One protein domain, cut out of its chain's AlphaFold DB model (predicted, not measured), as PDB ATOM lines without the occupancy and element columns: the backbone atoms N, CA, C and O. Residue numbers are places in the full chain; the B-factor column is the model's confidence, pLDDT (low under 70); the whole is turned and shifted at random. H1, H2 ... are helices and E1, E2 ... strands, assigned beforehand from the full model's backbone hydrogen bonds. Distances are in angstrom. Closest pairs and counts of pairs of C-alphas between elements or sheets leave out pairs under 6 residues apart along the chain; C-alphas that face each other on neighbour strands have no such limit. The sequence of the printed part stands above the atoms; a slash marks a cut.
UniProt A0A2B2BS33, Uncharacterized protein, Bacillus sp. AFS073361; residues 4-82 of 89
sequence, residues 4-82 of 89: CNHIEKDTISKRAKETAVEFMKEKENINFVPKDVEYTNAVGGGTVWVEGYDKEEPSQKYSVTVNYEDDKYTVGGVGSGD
ATOM      1  N   CYS A   4      -0.448 -44.389 -38.880       43.72
ATOM      2  CA  CYS A   4      -0.407 -44.926 -37.510       43.72
ATOM      3  C   CYS A   4      -0.860 -43.920 -36.433       43.72
ATOM      4  O   CYS A   4      -1.561 -44.314 -35.513       43.72
ATOM      5  N   ASN A   5      -0.613 -42.616 -36.604       52.34
ATOM      6  CA  ASN A   5      -0.919 -41.632 -35.551       52.34
ATOM      7  C   ASN A   5      -2.419 -41.330 -35.348       52.34
ATOM      8  O   ASN A   5      -2.780 -40.763 -34.319       52.34
ATOM      9  N   HIS A   6      -3.291 -41.617 -36.322       53.97
ATOM     10  CA  HIS A   6      -4.728 -41.308 -36.201       53.97
ATOM     11  C   HIS A   6      -5.473 -42.425 -35.457       53.97
ATOM     12  O   HIS A   6      -6.201 -42.156 -34.508       53.97
ATOM     13  N   ILE A   7      -5.184 -43.682 -35.814       59.91
ATOM     14  CA  ILE A   7      -5.809 -44.880 -35.230       59.91
ATOM     15  C   ILE A   7      -5.505 -44.989 -33.726       59.91
ATOM     16  O   ILE A   7      -6.373 -45.371 -32.936       59.91
ATOM     17  N   GLU A   8      -4.291 -44.617 -33.315       72.44
ATOM     18  CA  GLU A   8      -3.892 -44.614 -31.904       72.44
ATOM     19  C   GLU A   8      -4.673 -43.572 -31.098       72.44
ATOM     20  O   GLU A   8      -5.190 -43.885 -30.027       72.44
ATOM     21  N   LYS A   9      -4.851 -42.357 -31.635       74.50
ATOM     22  CA  LYS A   9      -5.610 -41.302 -30.954       74.50
ATOM     23  C   LYS A   9      -7.071 -41.691 -30.778       74.50
ATOM     24  O   LYS A   9      -7.537 -41.661 -29.645       74.50
ATOM     25  N   ASP A  10      -7.770 -42.128 -31.823       81.56
ATOM     26  CA  ASP A  10      -9.177 -42.549 -31.700       81.56
ATOM     27  C   ASP A  10      -9.369 -43.650 -30.645       81.56
ATOM     28  O   ASP A  10     -10.305 -43.603 -29.841       81.56
ATOM     29  N   THR A  11      -8.436 -44.606 -30.591       84.81
ATOM     30  CA  THR A  11      -8.451 -45.687 -29.596       84.81
ATOM     31  C   THR A  11      -8.260 -45.150 -28.177       84.81
ATOM     32  O   THR A  11      -9.031 -45.503 -27.283       84.81
ATOM     33  N   ILE A  12      -7.283 -44.261 -27.978       84.38
ATOM     34  CA  ILE A  12      -7.021 -43.610 -26.688       84.38
ATOM     35  C   ILE A  12      -8.227 -42.766 -26.254       84.38
ATOM     36  O   ILE A  12      -8.656 -42.866 -25.109       84.38
ATOM     37  N   SER A  13      -8.819 -41.984 -27.165       87.00
ATOM     38  CA  SER A  13     -10.018 -41.171 -26.907       87.00
ATOM     39  C   SER A  13     -11.172 -42.029 -26.419       87.00
ATOM     40  O   SER A  13     -11.820 -41.706 -25.425       87.00
ATOM     41  N   LYS A  14     -11.441 -43.134 -27.120       90.06
ATOM     42  CA  LYS A  14     -12.545 -44.026 -26.779       90.06
ATOM     43  C   LYS A  14     -12.344 -44.652 -25.401       90.06
ATOM     44  O   LYS A  14     -13.243 -44.553 -24.570       90.06
ATOM     45  N   ARG A  15     -11.164 -45.226 -25.143       90.38
ATOM     46  CA  ARG A  15     -10.852 -45.835 -23.843       90.38
ATOM     47  C   ARG A  15     -10.878 -44.809 -22.714       90.38
ATOM     48  O   ARG A  15     -11.472 -45.075 -21.680       90.38
ATOM     49  N   ALA A  16     -10.325 -43.614 -22.928       90.31
ATOM     50  CA  ALA A  16     -10.364 -42.543 -21.937       90.31
ATOM     51  C   ALA A  16     -11.803 -42.122 -21.597       90.31
ATOM     52  O   ALA A  16     -12.130 -41.978 -20.421       90.31
ATOM     53  N   LYS A  17     -12.682 -41.982 -22.600       92.94
ATOM     54  CA  LYS A  17     -14.112 -41.701 -22.379       92.94
ATOM     55  C   LYS A  17     -14.796 -42.809 -21.583       92.94
ATOM     56  O   LYS A  17     -15.524 -42.502 -20.647       92.94
ATOM     57  N   GLU A  18     -14.570 -44.072 -21.943       94.00
ATOM     58  CA  GLU A  18     -15.138 -45.229 -21.236       94.00
ATOM     59  C   GLU A  18     -14.685 -45.249 -19.768       94.00
ATOM     60  O   GLU A  18     -15.526 -45.265 -18.873       94.00
ATOM     61  N   THR A  19     -13.378 -45.109 -19.514       92.62
ATOM     62  CA  THR A  19     -12.815 -45.029 -18.157       92.62
ATOM     63  C   THR A  19     -13.387 -43.855 -17.358       92.62
ATOM     64  O   THR A  19     -13.703 -44.012 -16.180       92.62
ATOM     65  N   ALA A  20     -13.553 -42.683 -17.979       93.19
ATOM     66  CA  ALA A  20     -14.145 -41.521 -17.320       93.19
ATOM     67  C   ALA A  20     -15.616 -41.757 -16.944       93.19
ATOM     68  O   ALA A  20     -16.015 -41.464 -15.820       93.19
ATOM     69  N   VAL A  21     -16.420 -42.320 -17.853       94.81
ATOM     70  CA  VAL A  21     -17.837 -42.632 -17.599       94.81
ATOM     71  C   VAL A  21     -17.985 -43.663 -16.483       94.81
ATOM     72  O   VAL A  21     -18.812 -43.476 -15.591       94.81
ATOM     73  N   GLU A  22     -17.188 -44.731 -16.512       94.56
ATOM     74  CA  GLU A  22     -17.193 -45.761 -15.470       94.56
ATOM     75  C   GLU A  22     -16.822 -45.171 -14.109       94.56
ATOM     76  O   GLU A  22     -17.564 -45.344 -13.145       94.56
ATOM     77  N   PHE A  23     -15.737 -44.394 -14.040       93.19
ATOM     78  CA  PHE A  23     -15.306 -43.760 -12.797       93.19
ATOM     79  C   PHE A  23     -16.372 -42.820 -12.226       93.19
ATOM     80  O   PHE A  23     -16.728 -42.944 -11.056       93.19
ATOM     81  N   MET A  24     -16.918 -41.913 -13.043       91.75
ATOM     82  CA  MET A  24     -17.930 -40.947 -12.597       91.75
ATOM     83  C   MET A  24     -19.201 -41.644 -12.109       91.75
ATOM     84  O   MET A  24     -19.796 -41.235 -11.114       91.75
ATOM     85  N   LYS A  25     -19.594 -42.742 -12.757       92.94
ATOM     86  CA  LYS A  25     -20.762 -43.514 -12.345       92.94
ATOM     87  C   LYS A  25     -20.518 -44.306 -11.061       92.94
ATOM     88  O   LYS A  25     -21.382 -44.325 -10.193       92.94
ATOM     89  N   GLU A  26     -19.376 -44.979 -10.935       93.19
ATOM     90  CA  GLU A  26     -19.093 -45.863  -9.798       93.19
ATOM     91  C   GLU A  26     -18.639 -45.123  -8.538       93.19
ATOM     92  O   GLU A  26     -18.918 -45.580  -7.429       93.19
ATOM     93  N   LYS A  27     -17.899 -44.021  -8.692       90.88
ATOM     94  CA  LYS A  27     -17.309 -43.272  -7.574       90.88
ATOM     95  C   LYS A  27     -18.133 -42.065  -7.174       90.88
ATOM     96  O   LYS A  27     -18.333 -41.858  -5.982       90.88
ATOM     97  N   GLU A  28     -18.635 -41.324  -8.156       84.00
ATOM     98  CA  GLU A  28     -19.343 -40.064  -7.919       84.00
ATOM     99  C   GLU A  28     -20.870 -40.206  -8.056       84.00
ATOM    100  O   GLU A  28     -21.604 -39.287  -7.714       84.00
ATOM    101  N   ASN A  29     -21.371 -41.358  -8.529       91.75
ATOM    102  CA  ASN A  29     -22.788 -41.579  -8.850       91.75
ATOM    103  C   ASN A  29     -23.347 -40.538  -9.845       91.75
ATOM    104  O   ASN A  29     -24.519 -40.174  -9.789       91.75
ATOM    105  N   ILE A  30     -22.504 -40.071 -10.771       90.19
ATOM    106  CA  ILE A  30     -22.849 -39.073 -11.788       90.19
ATOM    107  C   ILE A  30     -23.028 -39.759 -13.140       90.19
ATOM    108  O   ILE A  30     -22.174 -40.527 -13.595       90.19
ATOM    109  N   ASN A  31     -24.116 -39.426 -13.835       93.81
ATOM    110  CA  ASN A  31     -24.373 -39.890 -15.195       93.81
ATOM    111  C   ASN A  31     -23.599 -39.034 -16.211       93.81
ATOM    112  O   ASN A  31     -24.176 -38.280 -16.992       93.81
ATOM    113  N   PHE A  32     -22.273 -39.159 -16.199       93.94
ATOM    114  CA  PHE A  32     -21.378 -38.343 -17.015       93.94
ATOM    115  C   PHE A  32     -21.547 -38.603 -18.520       93.94
ATOM    116  O   PHE A  32     -21.460 -39.739 -18.992       93.94
ATOM    117  N   VAL A  33     -21.755 -37.529 -19.286       94.69
ATOM    118  CA  VAL A  33     -21.846 -37.543 -20.749       94.69
ATOM    119  C   VAL A  33     -20.591 -36.889 -21.330       94.69
ATOM    120  O   VAL A  33     -20.485 -35.659 -21.308       94.69
ATOM    121  N   PRO A  34     -19.640 -37.672 -21.873       92.69
ATOM    122  CA  PRO A  34     -18.432 -37.128 -22.472       92.69
ATOM    123  C   PRO A  34     -18.772 -36.406 -23.777       92.69
ATOM    124  O   PRO A  34     -19.392 -36.978 -24.678       92.69
ATOM    125  N   LYS A  35     -18.324 -35.161 -23.892       91.88
ATOM    126  CA  LYS A  35     -18.555 -34.290 -25.041       91.88
ATOM    127  C   LYS A  35     -17.281 -34.123 -25.862       91.88
ATOM    128  O   LYS A  35     -17.257 -34.511 -27.029       91.88
ATOM    129  N   ASP A  36     -16.222 -33.648 -25.221       89.75
ATOM    130  CA  ASP A  36     -14.969 -33.271 -25.867       89.75
ATOM    131  C   ASP A  36     -13.784 -33.991 -25.212       89.75
ATOM    132  O   ASP A  36     -13.870 -34.493 -24.089       89.75
ATOM    133  N   VAL A  37     -12.697 -34.134 -25.972       88.81
ATOM    134  CA  VAL A  37     -11.473 -34.799 -25.517       88.81
ATOM    135  C   VAL A  37     -10.267 -33.985 -25.934       88.81
ATOM    136  O   VAL A  37     -10.037 -33.776 -27.125       88.81
ATOM    137  N   GLU A  38      -9.464 -33.592 -24.954       87.19
ATOM    138  CA  GLU A  38      -8.223 -32.868 -25.174       87.19
ATOM    139  C   GLU A  38      -7.018 -33.737 -24.831       87.19
ATOM    140  O   GLU A  38      -6.952 -34.374 -23.782       87.19
ATOM    141  N   TYR A  39      -6.036 -33.760 -25.730       81.44
ATOM    142  CA  TYR A  39      -4.769 -34.447 -25.503       81.44
ATOM    143  C   TYR A  39      -3.752 -33.437 -25.013       81.44
ATOM    144  O   TYR A  39      -3.369 -32.523 -25.746       81.44
ATOM    145  N   THR A  40      -3.265 -33.634 -23.798       73.81
ATOM    146  CA  THR A  40      -2.146 -32.850 -23.292       73.81
ATOM    147  C   THR A  40      -0.840 -33.520 -23.717       73.81
ATOM    148  O   THR A  40      -0.629 -34.717 -23.522       73.81
ATOM    149  N   ASN A  41       0.052 -32.747 -24.336       63.16
ATOM    150  CA  ASN A  41       1.385 -33.211 -24.721       63.16
ATOM    151  C   ASN A  41       2.361 -33.053 -23.543       63.16
ATOM    152  O   ASN A  41       3.372 -32.357 -23.659       63.16
ATOM    153  N   ALA A  42       2.031 -33.628 -22.385       56.81
ATOM    154  CA  ALA A  42       2.923 -33.601 -21.235       56.81
ATOM    155  C   ALA A  42       4.182 -34.441 -21.518       56.81
ATOM    156  O   ALA A  42       4.129 -35.528 -22.095       56.81
ATOM    157  N   VAL A  43       5.349 -33.919 -21.139       48.38
ATOM    158  CA  VAL A  43       6.626 -34.619 -21.310       48.38
ATOM    159  C   VAL A  43       6.673 -35.783 -20.316       48.38
ATOM    160  O   VAL A  43       6.749 -35.551 -19.114       48.38
ATOM    161  N   GLY A  44       6.641 -37.023 -20.815       54.12
ATOM    162  CA  GLY A  44       6.817 -38.240 -20.007       54.12
ATOM    163  C   GLY A  44       5.595 -39.155 -19.884       54.12
ATOM    164  O   GLY A  44       5.706 -40.200 -19.258       54.12
ATOM    165  N   GLY A  45       4.460 -38.810 -20.490       57.72
ATOM    166  CA  GLY A  45       3.260 -39.646 -20.478       57.72
ATOM    167  C   GLY A  45       2.094 -38.918 -21.130       57.72
ATOM    168  O   GLY A  45       2.039 -37.689 -21.120       57.72
ATOM    169  N   GLY A  46       1.191 -39.669 -21.750       76.88
ATOM    170  CA  GLY A  46       0.025 -39.087 -22.389       76.88
ATOM    171  C   GLY A  46      -1.088 -38.880 -21.371       76.88
ATOM    172  O   GLY A  46      -1.532 -39.824 -20.722       76.88
ATOM    173  N   THR A  47      -1.564 -37.649 -21.234       83.94
ATOM    174  CA  THR A  47      -2.730 -37.349 -20.399       83.94
ATOM    175  C   THR A  47      -3.837 -36.808 -21.286       83.94
ATOM    176  O   THR A  47      -3.617 -35.915 -22.110       83.94
ATOM    177  N   VAL A  48      -5.031 -37.366 -21.121       88.62
ATOM    178  CA  VAL A  48      -6.246 -36.973 -21.823       88.62
ATOM    179  C   VAL A  48      -7.197 -36.321 -20.841       88.62
ATOM    180  O   VAL A  48      -7.444 -36.857 -19.763       88.62
ATOM    181  N   TRP A  49      -7.758 -35.183 -21.217       90.44
ATOM    182  CA  TRP A  49      -8.848 -34.553 -20.491       90.44
ATOM    183  C   TRP A  49     -10.146 -34.865 -21.215       90.44
ATOM    184  O   TRP A  49     -10.295 -34.568 -22.399       90.44
ATOM    185  N   VAL A  50     -11.062 -35.523 -20.516       92.44
ATOM    186  CA  VAL A  50     -12.397 -35.831 -21.019       92.44
ATOM    187  C   VAL A  50     -13.352 -34.823 -20.412       92.44
ATOM    188  O   VAL A  50     -13.660 -34.885 -19.222       92.44
ATOM    189  N   GLU A  51     -13.825 -33.903 -21.239       93.00
ATOM    190  CA  GLU A  51     -14.807 -32.912 -20.831       93.00
ATOM    191  C   GLU A  51     -16.216 -33.418 -21.097       93.00
ATOM    192  O   GLU A  51     -16.510 -34.034 -22.126       93.00
ATOM    193  N   GLY A  52     -17.117 -33.125 -20.175       93.00
ATOM    194  CA  GLY A  52     -18.508 -33.510 -20.287       93.00
ATOM    195  C   GLY A  52     -19.367 -32.823 -19.246       93.00
ATOM    196  O   GLY A  52     -18.972 -31.844 -18.615       93.00
ATOM    197  N   TYR A  53     -20.573 -33.336 -19.091       92.81
ATOM    198  CA  TYR A  53     -21.565 -32.796 -18.172       92.81
ATOM    199  C   TYR A  53     -22.359 -33.935 -17.543       92.81
ATOM    200  O   TYR A  53     -22.352 -35.057 -18.058       92.81
ATOM    201  N   ASP A  54     -23.038 -33.660 -16.436       92.69
ATOM    202  CA  ASP A  54     -24.004 -34.613 -15.897       92.69
ATOM    203  C   ASP A  54     -25.265 -34.623 -16.762       92.69
ATOM    204  O   ASP A  54     -25.869 -33.587 -17.036       92.69
ATOM    205  N   LYS A  55     -25.687 -35.809 -17.193       92.19
ATOM    206  CA  LYS A  55     -26.946 -36.001 -17.907       92.19
ATOM    207  C   LYS A  55     -28.148 -35.435 -17.146       92.19
ATOM    208  O   LYS A  55     -29.096 -34.995 -17.795       92.19
ATOM    209  N   GLU A  56     -28.132 -35.505 -15.817       92.19
ATOM    210  CA  GLU A  56     -29.225 -35.031 -14.962       92.19
ATOM    211  C   GLU A  56     -29.155 -33.513 -14.740       92.19
ATOM    212  O   GLU A  56     -30.193 -32.852 -14.744       92.19
ATOM    213  N   GLU A  57     -27.947 -32.945 -14.690       89.94
ATOM    214  CA  GLU A  57     -27.699 -31.504 -14.579       89.94
ATOM    215  C   GLU A  57     -26.712 -31.002 -15.654       89.94
ATOM    216  O   GLU A  57     -25.526 -30.809 -15.383       89.94
ATOM    217  N   PRO A  58     -27.170 -30.718 -16.892       88.00
ATOM    218  CA  PRO A  58     -26.276 -30.334 -17.992       88.00
ATOM    219  C   PRO A  58     -25.527 -29.007 -17.802       88.00
ATOM    220  O   PRO A  58     -24.586 -28.719 -18.544       88.00
ATOM    221  N   SER A  59     -25.959 -28.178 -16.846       88.50
ATOM    222  CA  SER A  59     -25.231 -26.980 -16.412       88.50
ATOM    223  C   SER A  59     -23.957 -27.323 -15.644       88.50
ATOM    224  O   SER A  59     -23.001 -26.551 -15.703       88.50
ATOM    225  N   GLN A  60     -23.931 -28.470 -14.963       88.81
ATOM    226  CA  GLN A  60     -22.791 -28.931 -14.194       88.81
ATOM    227  C   GLN A  60     -21.798 -29.625 -15.124       88.81
ATOM    228  O   GLN A  60     -22.037 -30.719 -15.647       88.81
ATOM    229  N   LYS A  61     -20.668 -28.958 -15.356       91.38
ATOM    230  CA  LYS A  61     -19.599 -29.463 -16.215       91.38
ATOM    231  C   LYS A  61     -18.544 -30.172 -15.388       91.38
ATOM    232  O   LYS A  61     -18.149 -29.701 -14.322       91.38
ATOM    233  N   TYR A  62     -18.033 -31.259 -15.945       90.88
ATOM    234  CA  TYR A  62     -16.955 -32.035 -15.357       90.88
ATOM    235  C   TYR A  62     -15.840 -32.226 -16.373       90.88
ATOM    236  O   TYR A  62     -16.085 -32.427 -17.565       90.88
ATOM    237  N   SER A  63     -14.611 -32.190 -15.879       91.56
ATOM    238  CA  SER A  63     -13.419 -32.561 -16.623       91.56
ATOM    239  C   SER A  63     -12.738 -33.708 -15.894       91.56
ATOM    240  O   SER A  63     -12.388 -33.592 -14.719       91.56
ATOM    241  N   VAL A  64     -12.583 -34.840 -16.573       91.38
ATOM    242  CA  VAL A  64     -11.936 -36.031 -16.021       91.38
ATOM    243  C   VAL A  64     -10.563 -36.171 -16.653       91.38
ATOM    244  O   VAL A  64     -10.429 -36.303 -17.869       91.38
ATOM    245  N   THR A  65      -9.528 -36.163 -15.822       91.69
ATOM    246  CA  THR A  65      -8.154 -36.392 -16.264       91.69
ATOM    247  C   THR A  65      -7.886 -37.889 -16.296       91.69
ATOM    248  O   THR A  65      -7.959 -38.554 -15.264       91.69
ATOM    249  N   VAL A  66      -7.540 -38.421 -17.465       90.31
ATOM    250  CA  VAL A  66      -7.180 -39.826 -17.675       90.31
ATOM    251  C   VAL A  66      -5.735 -39.896 -18.147       90.31
ATOM    252  O   VAL A  66      -5.390 -39.434 -19.234       90.31
ATOM    253  N   ASN A  67      -4.882 -40.489 -17.324       88.56
ATOM    254  CA  ASN A  67      -3.503 -40.786 -17.674       88.56
ATOM    255  C   ASN A  67      -3.459 -42.119 -18.413       88.56
ATOM    256  O   ASN A  67      -4.058 -43.097 -17.950       88.56
ATOM    257  N   TYR A  68      -2.745 -42.157 -19.536       82.81
ATOM    258  CA  TYR A  68      -2.483 -43.383 -20.271       82.81
ATOM    259  C   TYR A  68      -0.979 -43.613 -20.433       82.81
ATOM    260  O   TYR A  68      -0.230 -42.745 -20.886       82.81
ATOM    261  N   GLU A  69      -0.544 -44.808 -20.048       80.69
ATOM    262  CA  GLU A  69       0.834 -45.278 -20.186       80.69
ATOM    263  C   GLU A  69       0.790 -46.736 -20.648       80.69
ATOM    264  O   GLU A  69       0.107 -47.565 -20.037       80.69
ATOM    265  N   ASP A  70       1.473 -47.026 -21.758       75.94
ATOM    266  CA  ASP A  70       1.377 -48.285 -22.497       75.94
ATOM    267  C   ASP A  70      -0.089 -48.672 -22.801       75.94
ATOM    268  O   ASP A  70      -0.719 -48.109 -23.696       75.94
ATOM    269  N   ASP A  71      -0.648 -49.600 -22.019       73.50
ATOM    270  CA  ASP A  71      -2.012 -50.133 -22.132       73.50
ATOM    271  C   ASP A  71      -2.897 -49.827 -20.907       73.50
ATOM    272  O   ASP A  71      -4.035 -50.298 -20.821       73.50
ATOM    273  N   LYS A  72      -2.394 -49.057 -19.936       80.75
ATOM    274  CA  LYS A  72      -3.101 -48.758 -18.685       80.75
ATOM    275  C   LYS A  72      -3.722 -47.373 -18.733       80.75
ATOM    276  O   LYS A  72      -3.045 -46.402 -19.049       80.75
ATOM    277  N   TYR A  73      -4.992 -47.294 -18.347       87.12
ATOM    278  CA  TYR A  73      -5.765 -46.058 -18.250       87.12
ATOM    279  C   TYR A  73      -6.127 -45.851 -16.785       87.12
ATOM    280  O   TYR A  73      -6.747 -46.717 -16.169       87.12
ATOM    281  N   THR A  74      -5.700 -44.733 -16.203       88.69
ATOM    282  CA  THR A  74      -5.974 -44.417 -14.797       88.69
ATOM    283  C   THR A  74      -6.509 -43.002 -14.670       88.69
ATOM    284  O   THR A  74      -6.016 -42.079 -15.316       88.69
ATOM    285  N   VAL A  75      -7.536 -42.822 -13.843       90.56
ATOM    286  CA  VAL A  75      -8.073 -41.489 -13.561       90.56
ATOM    287  C   VAL A  75      -7.098 -40.760 -12.641       90.56
ATOM    288  O   VAL A  75      -6.821 -41.213 -11.534       90.56
ATOM    289  N   GLY A  76      -6.554 -39.646 -13.128       86.81
ATOM    290  CA  GLY A  76      -5.668 -38.759 -12.377       86.81
ATOM    291  C   GLY A  76      -6.425 -37.775 -11.487       86.81
ATOM    292  O   GLY A  76      -5.877 -37.307 -10.493       86.81
ATOM    293  N   GLY A  77      -7.680 -37.479 -11.824       88.25
ATOM    294  CA  GLY A  77      -8.549 -36.613 -11.035       88.25
ATOM    295  C   GLY A  77      -9.812 -36.203 -11.785       88.25
ATOM    296  O   GLY A  77      -9.922 -36.396 -12.999       88.25
ATOM    297  N   VAL A  78     -10.747 -35.619 -11.043       88.56
ATOM    298  CA  VAL A  78     -11.979 -35.022 -11.564       88.56
ATOM    299  C   VAL A  78     -12.013 -33.564 -11.121       88.56
ATOM    300  O   VAL A  78     -11.826 -33.269  -9.944       88.56
ATOM    301  N   GLY A  79     -12.223 -32.656 -12.068       85.44
ATOM    302  CA  GLY A  79     -12.534 -31.258 -11.805       85.44
ATOM    303  C   GLY A  79     -14.006 -30.988 -12.093       85.44
ATOM    304  O   GLY A  79     -14.499 -31.357 -13.160       85.44
ATOM    305  N   SER A  80     -14.702 -30.332 -11.168       82.62
ATOM    306  CA  SER A  80     -15.999 -29.714 -11.431       82.62
ATOM    307  C   SER A  80     -15.777 -28.253 -11.812       82.62
ATOM    308  O   SER A  80     -15.095 -27.500 -11.119       82.62
ATOM    309  N   GLY A  81     -16.311 -27.861 -12.964       65.94
ATOM    310  CA  GLY A  81     -16.383 -26.463 -13.352       65.94
ATOM    311  C   GLY A  81     -17.653 -25.874 -12.771       65.94
ATOM    312  O   GLY A  81     -18.641 -25.755 -13.491       65.94
ATOM    313  N   ASP A  82     -17.644 -25.529 -11.486       51.50
ATOM    314  CA  ASP A  82     -18.644 -24.606 -10.970       51.50
ATOM    315  C   ASP A  82     -18.474 -23.291 -11.737       51.50
ATOM    316  O   ASP A  82     -17.370 -22.743 -11.831       51.50
TER     317      ASP A  82
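What this domain is: This is residues 4 to 82 of the 89 residues of an uncharacterized protein of Bacillus sp. AFS073361 (UniProt A0A2B2BS33). A strongly twisted, four-stranded antiparallel sheet curls round one long helix, H1, which covers one face. The strands form a meander, each the antiparallel neighbour of the one before, in the order E1 E2 E3 E4. The 79 printed residues, of mixed class, run H1 E1 E2 E3 E4; the whole is compact, radius of gyration of the C-alphas 12.3 A, spanning 38 by 20 by 20 A.

How they stand to each other: E1, residues 32 to 40, bends by 71 degrees at residue 35. It forms a hairpin with E2, residues 46 to 54; N 38 and O 49, 2.9 A, are within hydrogen-bond range. So are N 50 and O 64, 2.8 A, between E2 and E3, residues 61 to 69, and N 65 and O 77, 2.9 A, between E3 and E4, residues 72 to 81. H1, residues 4 to 27, is on the sheet; its closest C-alphas to E1 are Val 21 and Phe 32, 5.6 A. In H1, 18 of 20 O i to N i+4 pairs are within range.

Where its parts are: H1, 34.4 A long, begins at C-alpha 4 (-0.407, -44.926, -37.510). E1 to E4 measure 21.0, 25.3, 26.1 and 26.5 A; E4 ends at C-alpha 81 (-16.383, -26.463, -13.352).

The domain as a whole: The farthest C-alphas, Cys 4 and Glu 57, are 38.1 A apart. The printed part has no cut and no long link. pLDDT is under 70 at residues 4 to 7, 41 to 45 and 81 to 82.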